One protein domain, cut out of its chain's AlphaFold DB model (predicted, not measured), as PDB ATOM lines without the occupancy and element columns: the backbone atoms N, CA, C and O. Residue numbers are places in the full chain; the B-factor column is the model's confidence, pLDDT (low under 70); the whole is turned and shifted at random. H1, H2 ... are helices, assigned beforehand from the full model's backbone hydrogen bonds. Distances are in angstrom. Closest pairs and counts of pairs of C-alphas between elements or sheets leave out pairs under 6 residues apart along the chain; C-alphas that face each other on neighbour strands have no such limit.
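What this domain is: This is residues 31 to 53, 66 to 88 and 239 to 286 of the 323 residues of an uncharacterized protein of Ramazzottius varieornatus (UniProt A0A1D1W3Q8). Picture one very long, straight helix, H3, with two shorter helices, H1 and H2, loosely side by side next to its middle stretch; H2 is near both others, and H1 is near H2 but not H3. Residues 239 to 255 and 275 to 286 of H3 stick out beyond this body, and H3 makes the length of the outline. The printed part has 94 residues, with three named helices in the order H1, H2, H3 and no named strand, and its class is all helix. It is only just loose, close to extended, with a radius of gyration of the C-alphas of 18.1 A and spans of 70 by 24 by 20 A.

Where its parts are: Find C-alpha 31 at (-37.729, 38.161, 14.660); from there H1, residues 31 to 52, runs 31.8 A. Look next at C-alpha 66 at (-31.269, -1.754, 17.367), where H2, residues 66 to 87, begins; it also measures 31.8 A. H3, residues 239 to 286, runs 69.6 A to C-alpha 286 at (-40.082, -18.216, 24.985).

How they stand to each other: H1 and H2 are close but not clearly touching: their closest C-alphas, those of Val 42 and Leu 82, are 7.8 A apart. They run opposite ways at a shallow tilt of 19 degrees. H2 and H3 are also close but not clearly touching, with their closest C-alphas, those of Val 78 and Ala 263, 7.7 A apart. They run opposite ways at a shallow tilt of 24 degrees. H1 and H3 are apart. In H1, H2 and H3 every O i to N i+4 pair is within hydrogen-bond range.

The domain as a whole: The C-alphas of Trp 239 and Lys 286 are the two farthest apart, 69.6 A. Residues 54 to 65 are not printed, with 13.3 A between C-alphas 53 and 66; residues 89 to 238 are not printed, with 31.1 A between C-alphas 88 and 239. Mean pLDDT of the printed part is 71.8; 38 residues are under 70, among them 31 to 53 and 239 to 245.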
ATOM      1  N   ARG A  31     -37.673  39.387  15.487       40.19
ATOM      2  CA  ARG A  31     -37.729  38.161  14.660       40.19
ATOM      3  C   ARG A  31     -36.435  37.352  14.745       40.19
ATOM      4  O   ARG A  31     -36.504  36.132  14.874       40.19
ATOM      5  N   THR A  32     -35.276  38.007  14.716       39.38
ATOM      6  CA  THR A  32     -33.982  37.325  14.868       39.38
ATOM      7  C   THR A  32     -33.774  36.806  16.295       39.38
ATOM      8  O   THR A  32     -33.373  35.656  16.461       39.38
ATOM      9  N   ALA A  33     -34.162  37.565  17.326       36.81
ATOM     10  CA  ALA A  33     -34.079  37.127  18.726       36.81
ATOM     11  C   ALA A  33     -35.019  35.948  19.073       36.81
ATOM     12  O   ALA A  33     -34.659  35.079  19.869       36.81
ATOM     13  N   VAL A  34     -36.207  35.876  18.460       43.78
ATOM     14  CA  VAL A  34     -37.109  34.711  18.573       43.78
ATOM     15  C   VAL A  34     -36.484  33.468  17.927       43.78
ATOM     16  O   VAL A  34     -36.637  32.368  18.457       43.78
ATOM     17  N   GLY A  35     -35.716  33.630  16.845       45.31
ATOM     18  CA  GLY A  35     -34.910  32.551  16.263       45.31
ATOM     19  C   GLY A  35     -33.904  31.958  17.258       45.31
ATOM     20  O   GLY A  35     -33.773  30.734  17.355       45.31
ATOM     21  N   ASP A  36     -33.263  32.798  18.073       40.31
ATOM     22  CA  ASP A  36     -32.324  32.353  19.109       40.31
ATOM     23  C   ASP A  36     -33.027  31.629  20.281       40.31
ATOM     24  O   ASP A  36     -32.531  30.593  20.735       40.31
ATOM     25  N   ASP A  37     -34.207  32.083  20.740       44.84
ATOM     26  CA  ASP A  37     -34.974  31.392  21.806       44.84
ATOM     27  C   ASP A  37     -35.544  30.042  21.334       44.84
ATOM     28  O   ASP A  37     -35.490  29.042  22.060       44.84
ATOM     29  N   ILE A  38     -36.002  29.961  20.077       51.69
ATOM     30  CA  ILE A  38     -36.376  28.690  19.437       51.69
ATOM     31  C   ILE A  38     -35.175  27.739  19.449       51.69
ATOM     32  O   ILE A  38     -35.303  26.590  19.876       51.69
ATOM     33  N   THR A  39     -33.988  28.219  19.076       52.19
ATOM     34  CA  THR A  39     -32.755  27.417  19.070       52.19
ATOM     35  C   THR A  39     -32.405  26.899  20.475       52.19
ATOM     36  O   THR A  39     -32.035  25.731  20.645       52.19
ATOM     37  N   ILE A  40     -32.592  27.724  21.513       52.88
ATOM     38  CA  ILE A  40     -32.353  27.363  22.921       52.88
ATOM     39  C   ILE A  40     -33.368  26.325  23.427       52.88
ATOM     40  O   ILE A  40     -32.973  25.351  24.082       52.88
ATOM     41  N   ARG A  41     -34.661  26.470  23.108       47.28
ATOM     42  CA  ARG A  41     -35.706  25.511  23.512       47.28
ATOM     43  C   ARG A  41     -35.618  24.196  22.736       47.28
ATOM     44  O   ARG A  41     -35.775  23.136  23.340       47.28
ATOM     45  N   VAL A  42     -35.240  24.230  21.456       53.62
ATOM     46  CA  VAL A  42     -34.869  23.033  20.675       53.62
ATOM     47  C   VAL A  42     -33.689  22.310  21.334       53.62
ATOM     48  O   VAL A  42     -33.725  21.091  21.510       53.62
ATOM     49  N   ALA A  43     -32.668  23.040  21.796       53.81
ATOM     50  CA  ALA A  43     -31.551  22.456  22.540       53.81
ATOM     51  C   ALA A  43     -31.961  21.880  23.914       53.81
ATOM     52  O   ALA A  43     -31.301  20.967  24.420       53.81
ATOM     53  N   HIS A  44     -33.027  22.394  24.533       48.53
ATOM     54  CA  HIS A  44     -33.592  21.861  25.776       48.53
ATOM     55  C   HIS A  44     -34.380  20.563  25.536       48.53
ATOM     56  O   HIS A  44     -34.124  19.569  26.213       48.53
ATOM     57  N   VAL A  45     -35.238  20.521  24.509       50.50
ATOM     58  CA  VAL A  45     -35.941  19.297  24.075       50.50
ATOM     59  C   VAL A  45     -34.932  18.209  23.695       50.50
ATOM     60  O   VAL A  45     -35.014  17.087  24.197       50.50
ATOM     61  N   ARG A  46     -33.899  18.551  22.909       57.06
ATOM     62  CA  ARG A  46     -32.799  17.632  22.564       57.06
ATOM     63  C   ARG A  46     -32.074  17.093  23.804       57.06
ATOM     64  O   ARG A  46     -31.749  15.909  23.839       57.06
ATOM     65  N   ARG A  47     -31.852  17.917  24.839       53.69
ATOM     66  CA  ARG A  47     -31.256  17.481  26.120       53.69
ATOM     67  C   ARG A  47     -32.167  16.543  26.909       53.69
ATOM     68  O   ARG A  47     -31.675  15.532  27.400       53.69
ATOM     69  N   HIS A  48     -33.467  16.823  26.982       50.16
ATOM     70  CA  HIS A  48     -34.431  15.938  27.646       50.16
ATOM     71  C   HIS A  48     -34.484  14.551  26.988       50.16
ATOM     72  O   HIS A  48     -34.455  13.539  27.690       50.16
ATOM     73  N   PHE A  49     -34.449  14.489  25.652       52.91
ATOM     74  CA  PHE A  49     -34.314  13.227  24.912       52.91
ATOM     75  C   PHE A  49     -32.977  12.518  25.186       52.91
ATOM     76  O   PHE A  49     -32.929  11.293  25.323       52.91
ATOM     77  N   HIS A  50     -31.887  13.275  25.323       50.44
ATOM     78  CA  HIS A  50     -30.576  12.712  25.643       50.44
ATOM     79  C   HIS A  50     -30.521  12.108  27.058       50.44
ATOM     80  O   HIS A  50     -29.887  11.071  27.245       50.44
ATOM     81  N   CYS A  51     -31.219  12.703  28.034       44.50
ATOM     82  CA  CYS A  51     -31.380  12.160  29.387       44.50
ATOM     83  C   CYS A  51     -32.307  10.933  29.422       44.50
ATOM     84  O   CYS A  51     -32.030   9.989  30.157       44.50
ATOM     85  N   PHE A  52     -33.344  10.890  28.576       45.84
ATOM     86  CA  PHE A  52     -34.187   9.698  28.388       45.84
ATOM     87  C   PHE A  52     -33.368   8.483  27.906       45.84
ATOM     88  O   PHE A  52     -33.696   7.344  28.218       45.84
ATOM     89  N   SER A  53     -32.260   8.739  27.199       48.91
ATOM     90  CA  SER A  53     -31.324   7.724  26.696       48.91
ATOM     91  C   SER A  53     -30.326   7.218  27.753       48.91
ATOM     92  O   SER A  53     -29.627   6.243  27.502       48.91
ATOM     93  N   GLU A  66     -29.824  -1.981  17.553       69.50
ATOM     94  CA  GLU A  66     -31.269  -1.754  17.367       69.50
ATOM     95  C   GLU A  66     -31.757  -0.568  18.220       69.50
ATOM     96  O   GLU A  66     -32.573   0.248  17.783       69.50
ATOM     97  N   PHE A  67     -31.198  -0.399  19.423       67.31
ATOM     98  CA  PHE A  67     -31.486   0.765  20.262       67.31
ATOM     99  C   PHE A  67     -30.988   2.080  19.640       67.31
ATOM    100  O   PHE A  67     -31.706   3.085  19.669       67.31
ATOM    101  N   ILE A  68     -29.782   2.086  19.061       76.31
ATOM    102  CA  ILE A  68     -29.224   3.257  18.367       76.31
ATOM    103  C   ILE A  68     -30.091   3.627  17.155       76.31
ATOM    104  O   ILE A  68     -30.439   4.798  17.006       76.31
ATOM    105  N   GLU A  69     -30.520   2.650  16.355       78.69
ATOM    106  CA  GLU A  69     -31.382   2.883  15.189       78.69
ATOM    107  C   GLU A  69     -32.736   3.492  15.575       78.69
ATOM    108  O   GLU A  69     -33.191   4.466  14.965       78.69
ATOM    109  N   ILE A  70     -33.370   2.979  16.636       72.06
ATOM    110  CA  ILE A  70     -34.632   3.528  17.150       72.06
ATOM    111  C   ILE A  70     -34.430   4.959  17.658       72.06
ATOM    112  O   ILE A  70     -35.260   5.837  17.394       72.06
ATOM    113  N   LYS A  71     -33.323   5.219  18.361       75.12
ATOM    114  CA  LYS A  71     -32.989   6.554  18.868       75.12
ATOM    115  C   LYS A  71     -32.840   7.556  17.725       75.12
ATOM    116  O   LYS A  71     -33.418   8.644  17.784       75.12
ATOM    117  N   ASP A  72     -32.109   7.187  16.680       80.06
ATOM    118  CA  ASP A  72     -31.858   8.062  15.537       80.06
ATOM    119  C   ASP A  72     -33.126   8.275  14.695       80.06
ATOM    120  O   ASP A  72     -33.385   9.393  14.241       80.06
ATOM    121  N   ALA A  73     -33.994   7.262  14.585       74.88
ATOM    122  CA  ALA A  73     -35.303   7.396  13.950       74.88
ATOM    123  C   ALA A  73     -36.234   8.366  14.704       74.88
ATOM    124  O   ALA A  73     -36.917   9.181  14.076       74.88
ATOM    125  N   ILE A  74     -36.256   8.315  16.042       71.00
ATOM    126  CA  ILE A  74     -37.032   9.254  16.871       71.00
ATOM    127  C   ILE A  74     -36.467  10.666  16.735       71.00
ATOM    128  O   ILE A  74     -37.226  11.604  16.492       71.00
ATOM    129  N   LYS A  75     -35.141  10.818  16.827       75.75
ATOM    130  CA  LYS A  75     -34.469  12.110  16.671       75.75
ATOM    131  C   LYS A  75     -34.810  12.759  15.328       75.75
ATOM    132  O   LYS A  75     -35.238  13.907  15.310       75.75
ATOM    133  N   LYS A  76     -34.741  12.000  14.228       81.94
ATOM    134  CA  LYS A  76     -35.093  12.482  12.883       81.94
ATOM    135  C   LYS A  76     -36.554  12.934  12.783       81.94
ATOM    136  O   LYS A  76     -36.830  13.955  12.168       81.94
ATOM    137  N   LYS A  77     -37.496  12.213  13.405       72.88
ATOM    138  CA  LYS A  77     -38.917  12.612  13.427       72.88
ATOM    139  C   LYS A  77     -39.154  13.889  14.232       72.88
ATOM    140  O   LYS A  77     -39.931  14.733  13.797       72.88
ATOM    141  N   VAL A  78     -38.482  14.037  15.373       69.56
ATOM    142  CA  VAL A  78     -38.561  15.248  16.203       69.56
ATOM    143  C   VAL A  78     -37.957  16.447  15.470       69.56
ATOM    144  O   VAL A  78     -38.572  17.507  15.459       69.56
ATOM    145  N   ASP A  79     -36.807  16.279  14.815       74.12
ATOM    146  CA  ASP A  79     -36.174  17.349  14.035       74.12
ATOM    147  C   ASP A  79     -37.081  17.801  12.868       74.12
ATOM    148  O   ASP A  79     -37.330  18.995  12.730       74.12
ATOM    149  N   VAL A  80     -37.694  16.872  12.118       77.62
ATOM    150  CA  VAL A  80     -38.668  17.204  11.050       77.62
ATOM    151  C   VAL A  80     -39.909  17.916  11.599       77.62
ATOM    152  O   VAL A  80     -40.420  18.850  10.980       77.62
ATOM    153  N   PHE A  81     -40.421  17.493  12.758       66.12
ATOM    154  CA  PHE A  81     -41.565  18.150  13.395       66.12
ATOM    155  C   PHE A  81     -41.236  19.591  13.804       66.12
ATOM    156  O   PHE A  81     -42.042  20.489  13.555       66.12
ATOM    157  N   LEU A  82     -40.053  19.813  14.386       68.19
ATOM    158  CA  LEU A  82     -39.570  21.136  14.780       68.19
ATOM    159  C   LEU A  82     -39.343  22.037  13.562       68.19
ATOM    160  O   LEU A  82     -39.806  23.172  13.558       68.19
ATOM    161  N   GLU A  83     -38.718  21.531  12.499       74.25
ATOM    162  CA  GLU A  83     -38.563  22.276  11.243       74.25
ATOM    163  C   GLU A  83     -39.918  22.658  10.638       74.25
ATOM    164  O   GLU A  83     -40.091  23.778  10.162       74.25
ATOM    165  N   ARG A  84     -40.912  21.765  10.698       71.75
ATOM    166  CA  ARG A  84     -42.258  22.062  10.197       71.75
ATOM    167  C   ARG A  84     -42.960  23.126  11.037       71.75
ATOM    168  O   ARG A  84     -43.551  24.030  10.469       71.75
ATOM    169  N   THR A  85     -42.864  23.050  12.365       60.34
ATOM    170  CA  THR A  85     -43.494  24.038  13.262       60.34
ATOM    171  C   THR A  85     -42.820  25.406  13.216       60.34
ATOM    172  O   THR A  85     -43.502  26.410  13.390       60.34
ATOM    173  N   VAL A  86     -41.512  25.468  12.962       66.56
ATOM    174  CA  VAL A  86     -40.786  26.737  12.789       66.56
ATOM    175  C   VAL A  86     -41.133  27.411  11.456       66.56
ATOM    176  O   VAL A  86     -41.216  28.635  11.401       66.56
ATOM    177  N   ASN A  87     -41.356  26.628  10.397       69.44
ATOM    178  CA  ASN A  87     -41.575  27.150   9.044       69.44
ATOM    179  C   ASN A  87     -43.054  27.327   8.658       69.44
ATOM    180  O   ASN A  87     -43.341  27.907   7.613       69.44
ATOM    181  N   GLU A  88     -44.003  26.826   9.452       70.00
ATOM    182  CA  GLU A  88     -45.429  26.991   9.169       70.00
ATOM    183  C   GLU A  88     -45.851  28.443   9.477       70.00
ATOM    184  O   GLU A  88     -45.745  28.884  10.627       70.00
ATOM    185  N   TRP A 239     -51.046  51.659  28.204       59.66
ATOM    186  CA  TRP A 239     -51.564  50.373  28.677       59.66
ATOM    187  C   TRP A 239     -51.742  49.373  27.527       59.66
ATOM    188  O   TRP A 239     -51.352  48.216  27.656       59.66
ATOM    189  N   ASN A 240     -52.156  49.864  26.354       60.66
ATOM    190  CA  ASN A 240     -52.289  49.073  25.129       60.66
ATOM    191  C   ASN A 240     -50.988  48.367  24.709       60.66
ATOM    192  O   ASN A 240     -51.041  47.311  24.086       60.66
ATOM    193  N   PHE A 241     -49.815  48.928  25.023       57.56
ATOM    194  CA  PHE A 241     -48.535  48.304  24.683       57.56
ATOM    195  C   PHE A 241     -48.159  47.199  25.667       57.56
ATOM    196  O   PHE A 241     -47.686  46.145  25.249       57.56
ATOM    197  N   LEU A 242     -48.392  47.421  26.963       59.91
ATOM    198  CA  LEU A 242     -48.120  46.417  27.988       59.91
ATOM    199  C   LEU A 242     -49.039  45.212  27.804       59.91
ATOM    200  O   LEU A 242     -48.557  44.090  27.706       59.91
ATOM    201  N   GLU A 243     -50.339  45.441  27.666       62.47
ATOM    202  CA  GLU A 243     -51.320  44.366  27.551       62.47
ATOM    203  C   GLU A 243     -51.124  43.548  26.268       62.47
ATOM    204  O   GLU A 243     -51.114  42.320  26.315       62.47
ATOM    205  N   HIS A 244     -50.843  44.204  25.137       64.56
ATOM    206  CA  HIS A 244     -50.598  43.519  23.870       64.56
ATOM    207  C   HIS A 244     -49.289  42.712  23.870       64.56
ATOM    208  O   HIS A 244     -49.288  41.563  23.428       64.56
ATOM    209  N   ASP A 245     -48.176  43.253  24.382       66.75
ATOM    210  CA  ASP A 245     -46.910  42.506  24.428       66.75
ATOM    211  C   ASP A 245     -46.962  41.364  25.463       66.75
ATOM    212  O   ASP A 245     -46.460  40.270  25.183       66.75
ATOM    213  N   PHE A 246     -47.632  41.554  26.610       71.00
ATOM    214  CA  PHE A 246     -47.896  40.469  27.564       71.00
ATOM    215  C   PHE A 246     -48.811  39.399  26.964       71.00
ATOM    216  O   PHE A 246     -48.513  38.210  27.084       71.00
ATOM    217  N   TYR A 247     -49.874  39.795  26.263       74.50
ATOM    218  CA  TYR A 247     -50.788  38.879  25.587       74.50
ATOM    219  C   TYR A 247     -50.079  38.078  24.490       74.50
ATOM    220  O   TYR A 247     -50.217  36.855  24.421       74.50
ATOM    221  N   LEU A 248     -49.245  38.724  23.671       72.44
ATOM    222  CA  LEU A 248     -48.441  38.042  22.658       72.44
ATOM    223  C   LEU A 248     -47.424  37.078  23.276       72.44
ATOM    224  O   LEU A 248     -47.255  35.966  22.769       72.44
ATOM    225  N   ALA A 249     -46.768  37.469  24.373       72.44
ATOM    226  CA  ALA A 249     -45.866  36.587  25.104       72.44
ATOM    227  C   ALA A 249     -46.621  35.382  25.688       72.44
ATOM    228  O   ALA A 249     -46.189  34.240  25.506       72.44
ATOM    229  N   ALA A 250     -47.777  35.602  26.316       72.56
ATOM    230  CA  ALA A 250     -48.623  34.545  26.859       72.56
ATOM    231  C   ALA A 250     -49.107  33.585  25.760       72.56
ATOM    232  O   ALA A 250     -48.925  32.373  25.883       72.56
ATOM    233  N   LEU A 251     -49.622  34.104  24.640       74.75
ATOM    234  CA  LEU A 251     -50.019  33.303  23.479       74.75
ATOM    235  C   LEU A 251     -48.857  32.489  22.910       74.75
ATOM    236  O   LEU A 251     -49.028  31.316  22.568       74.75
ATOM    237  N   PHE A 252     -47.670  33.089  22.807       77.31
ATOM    238  CA  PHE A 252     -46.472  32.381  22.371       77.31
ATOM    239  C   PHE A 252     -46.135  31.234  23.330       77.31
ATOM    240  O   PHE A 252     -45.921  30.103  22.889       77.31
ATOM    241  N   HIS A 253     -46.159  31.487  24.639       73.81
ATOM    242  CA  HIS A 253     -45.931  30.464  25.654       73.81
ATOM    243  C   HIS A 253     -46.968  29.339  25.585       73.81
ATOM    244  O   HIS A 253     -46.581  28.173  25.538       73.81
ATOM    245  N   MET A 254     -48.261  29.657  25.492       75.94
ATOM    246  CA  MET A 254     -49.330  28.664  25.353       75.94
ATOM    247  C   MET A 254     -49.149  27.800  24.102       75.94
ATOM    248  O   MET A 254     -49.271  26.576  24.173       75.94
ATOM    249  N   ARG A 255     -48.795  28.411  22.964       76.56
ATOM    250  CA  ARG A 255     -48.511  27.683  21.719       76.56
ATOM    251  C   ARG A 255     -47.313  26.757  21.867       76.56
ATOM    252  O   ARG A 255     -47.407  25.591  21.494       76.56
ATOM    253  N   MET A 256     -46.216  27.235  22.447       80.62
ATOM    254  CA  MET A 256     -45.030  26.407  22.666       80.62
ATOM    255  C   MET A 256     -45.324  25.231  23.599       80.62
ATOM    256  O   MET A 256     -44.901  24.112  23.312       80.62
ATOM    257  N   THR A 257     -46.106  25.443  24.657       82.12
ATOM    258  CA  THR A 257     -46.544  24.371  25.559       82.12
ATOM    259  C   THR A 257     -47.445  23.365  24.840       82.12
ATOM    260  O   THR A 257     -47.265  22.160  24.994       82.12
ATOM    261  N   ALA A 258     -48.372  23.819  23.992       82.81
ATOM    262  CA  ALA A 258     -49.215  22.930  23.192       82.81
ATOM    263  C   ALA A 258     -48.391  22.080  22.207       82.81
ATOM    264  O   ALA A 258     -48.608  20.871  22.096       82.81
ATOM    265  N   VAL A 259     -47.402  22.686  21.541       82.56
ATOM    266  CA  VAL A 259     -46.457  21.990  20.652       82.56
ATOM    267  C   VAL A 259     -45.641  20.954  21.430       82.56
ATOM    268  O   VAL A 259     -45.522  19.811  20.987       82.56
ATOM    269  N   GLN A 260     -45.136  21.312  22.614       82.06
ATOM    270  CA  GLN A 260     -44.412  20.390  23.493       82.06
ATOM    271  C   GLN A 260     -45.293  19.221  23.944       82.06
ATOM    272  O   GLN A 260     -44.880  18.069  23.825       82.06
ATOM    273  N   ASN A 261     -46.520  19.486  24.388       87.88
ATOM    274  CA  ASN A 261     -47.457  18.452  24.830       87.88
ATOM    275  C   ASN A 261     -47.838  17.502  23.690       87.88
ATOM    276  O   ASN A 261     -47.893  16.289  23.891       87.88
ATOM    277  N   LYS A 262     -48.034  18.026  22.473       89.62
ATOM    278  CA  LYS A 262     -48.280  17.202  21.285       89.62
ATOM    279  C   LYS A 262     -47.081  16.304  20.968       89.62
ATOM    280  O   LYS A 262     -47.265  15.106  20.756       89.62
ATOM    281  N   ALA A 263     -45.866  16.852  20.997       80.88
ATOM    282  CA  ALA A 263     -44.644  16.082  20.774       80.88
ATOM    283  C   ALA A 263     -44.444  14.988  21.841       80.88
ATOM    284  O   ALA A 263     -44.084  13.858  21.510       80.88
ATOM    285  N   ILE A 264     -44.733  15.291  23.113       84.56
ATOM    286  CA  ILE A 264     -44.696  14.317  24.213       84.56
ATOM    287  C   ILE A 264     -45.721  13.199  23.973       84.56
ATOM    288  O   ILE A 264     -45.366  12.023  24.038       84.56
ATOM    289  N   ALA A 265     -46.962  13.540  23.619       91.19
ATOM    290  CA  ALA A 265     -48.008  12.556  23.345       91.19
ATOM    291  C   ALA A 265     -47.662  11.636  22.156       91.19
ATOM    292  O   ALA A 265     -47.926  10.432  22.191       91.19
ATOM    293  N   GLU A 266     -47.047  12.170  21.097       90.75
ATOM    294  CA  GLU A 266     -46.564  11.371  19.965       90.75
ATOM    295  C   GLU A 266     -45.409  10.441  20.366       90.75
ATOM    296  O   GLU A 266     -45.420   9.257  20.012       90.75
ATOM    297  N   ALA A 267     -44.456  10.928  21.164       79.75
ATOM    298  CA  ALA A 267     -43.367  10.110  21.692       79.75
ATOM    299  C   ALA A 267     -43.887   8.959  22.576       79.75
ATOM    300  O   ALA A 267     -43.409   7.826  22.475       79.75
ATOM    301  N   GLU A 268     -44.917   9.204  23.390       90.00
ATOM    302  CA  GLU A 268     -45.556   8.169  24.206       90.00
ATOM    303  C   GLU A 268     -46.262   7.094  23.370       90.00
ATOM    304  O   GLU A 268     -46.192   5.910  23.711       90.00
ATOM    305  N   LYS A 269     -46.896   7.465  22.247       95.38
ATOM    306  CA  LYS A 269     -47.480   6.493  21.304       95.38
ATOM    307  C   LYS A 269     -46.407   5.578  20.717       95.38
ATOM    308  O   LYS A 269     -46.572   4.359  20.725       95.38
ATOM    309  N   VAL A 270     -45.289   6.151  20.262       90.81
ATOM    310  CA  VAL A 270     -44.154   5.377  19.728       90.81
ATOM    311  C   VAL A 270     -43.585   4.442  20.796       90.81
ATOM    312  O   VAL A 270     -43.358   3.263  20.524       90.81
ATOM    313  N   ARG A 271     -43.429   4.927  22.035       89.81
ATOM    314  CA  ARG A 271     -42.979   4.112  23.170       89.81
ATOM    315  C   ARG A 271     -43.902   2.918  23.423       89.81
ATOM    316  O   ARG A 271     -43.405   1.810  23.609       89.81
ATOM    317  N   LYS A 272     -45.228   3.111  23.419       95.56
ATOM    318  CA  LYS A 272     -46.207   2.023  23.619       95.56
ATOM    319  C   LYS A 272     -46.081   0.940  22.543       95.56
ATOM    320  O   LYS A 272     -45.982  -0.236  22.889       95.56
ATOM    321  N   LEU A 273     -45.991   1.333  21.270       95.69
ATOM    322  CA  LEU A 273     -45.803   0.396  20.154       95.69
ATOM    323  C   LEU A 273     -44.499  -0.403  20.284       95.69
ATOM    324  O   LEU A 273     -44.486  -1.613  20.062       95.69
ATOM    325  N   LEU A 274     -43.410   0.253  20.692       91.12
ATOM    326  CA  LEU A 274     -42.126  -0.414  20.896       91.12
ATOM    327  C   LEU A 274     -42.191  -1.438  22.038       91.12
ATOM    328  O   LEU A 274     -41.723  -2.566  21.889       91.12
ATOM    329  N   VAL A 275     -42.819  -1.078  23.161       94.06
ATOM    330  CA  VAL A 275     -43.015  -1.992  24.297       94.06
ATOM    331  C   VAL A 275     -43.843  -3.213  23.884       94.06
ATOM    332  O   VAL A 275     -43.526  -4.334  24.283       94.06
ATOM    333  N   GLU A 276     -44.877  -3.036  23.061       97.00
ATOM    334  CA  GLU A 276     -45.649  -4.159  22.521       97.00
ATOM    335  C   GLU A 276     -44.833  -5.050  21.579       97.00
ATOM    336  O   GLU A 276     -44.926  -6.277  21.687       97.00
ATOM    337  N   LYS A 277     -44.003  -4.464  20.703       95.81
ATOM    338  CA  LYS A 277     -43.087  -5.213  19.826       95.81
ATOM    339  C   LYS A 277     -42.138  -6.087  20.654       95.81
ATOM    340  O   LYS A 277     -42.106  -7.302  20.463       95.81
ATOM    341  N   ILE A 278     -41.488  -5.501  21.663       93.12
ATOM    342  CA  ILE A 278     -40.586  -6.214  22.584       93.12
ATOM    343  C   ILE A 278     -41.330  -7.339  23.320       93.12
ATOM    344  O   ILE A 278     -40.813  -8.448  23.467       93.12
ATOM    345  N   ARG A 279     -42.569  -7.100  23.773       96.44
ATOM    346  CA  ARG A 279     -43.391  -8.137  24.424       96.44
ATOM    347  C   ARG A 279     -43.694  -9.306  23.484       96.44
ATOM    348  O   ARG A 279     -43.609 -10.453  23.925       96.44
ATOM    349  N   LYS A 280     -44.029  -9.043  22.217       97.25
ATOM    350  CA  LYS A 280     -44.275 -10.085  21.204       97.25
ATOM    351  C   LYS A 280     -43.009 -10.895  20.930       97.25
ATOM    352  O   LYS A 280     -43.049 -12.120  21.000       97.25
ATOM    353  N   GLU A 281     -41.871 -10.236  20.735       95.38
ATOM    354  CA  GLU A 281     -40.577 -10.903  20.534       95.38
ATOM    355  C   GLU A 281     -40.173 -11.761  21.739       95.38
ATOM    356  O   GLU A 281     -39.739 -12.902  21.569       95.38
ATOM    357  N   ARG A 282     -40.383 -11.273  22.971       94.62
ATOM    358  CA  ARG A 282     -40.159 -12.063  24.195       94.62
ATOM    359  C   ARG A 282     -41.047 -13.312  24.234       94.62
ATOM    360  O   ARG A 282     -40.563 -14.372  24.628       94.62
ATOM    361  N   LYS A 283     -42.315 -13.225  23.811       96.81
ATOM    362  CA  LYS A 283     -43.214 -14.393  23.708       96.81
ATOM    363  C   LYS A 283     -42.729 -15.394  22.654       96.81
ATOM    364  O   LYS A 283     -42.638 -16.579  22.965       96.81
ATOM    365  N   HIS A 284     -42.335 -14.932  21.465       96.06
ATOM    366  CA  HIS A 284     -41.775 -15.799  20.420       96.06
ATOM    367  C   HIS A 284     -40.482 -16.492  20.872       96.06
ATOM    368  O   HIS A 284     -40.352 -17.703  20.707       96.06
ATOM    369  N   LYS A 285     -39.562 -15.768  21.526       95.50
ATOM    370  CA  LYS A 285     -38.329 -16.347  22.091       95.50
ATOM    371  C   LYS A 285     -38.625 -17.409  23.156       95.50
ATOM    372  O   LYS A 285     -37.939 -18.426  23.197       95.50
ATOM    373  N   LYS A 286     -39.640 -17.204  24.007       96.06
ATOM    374  CA  LYS A 286     -40.082 -18.216  24.985       96.06
ATOM    375  C   LYS A 286     -40.632 -19.467  24.297       96.06
ATOM    376  O   LYS A 286     -40.218 -20.562  24.657       96.06
TER     377      LYS A 286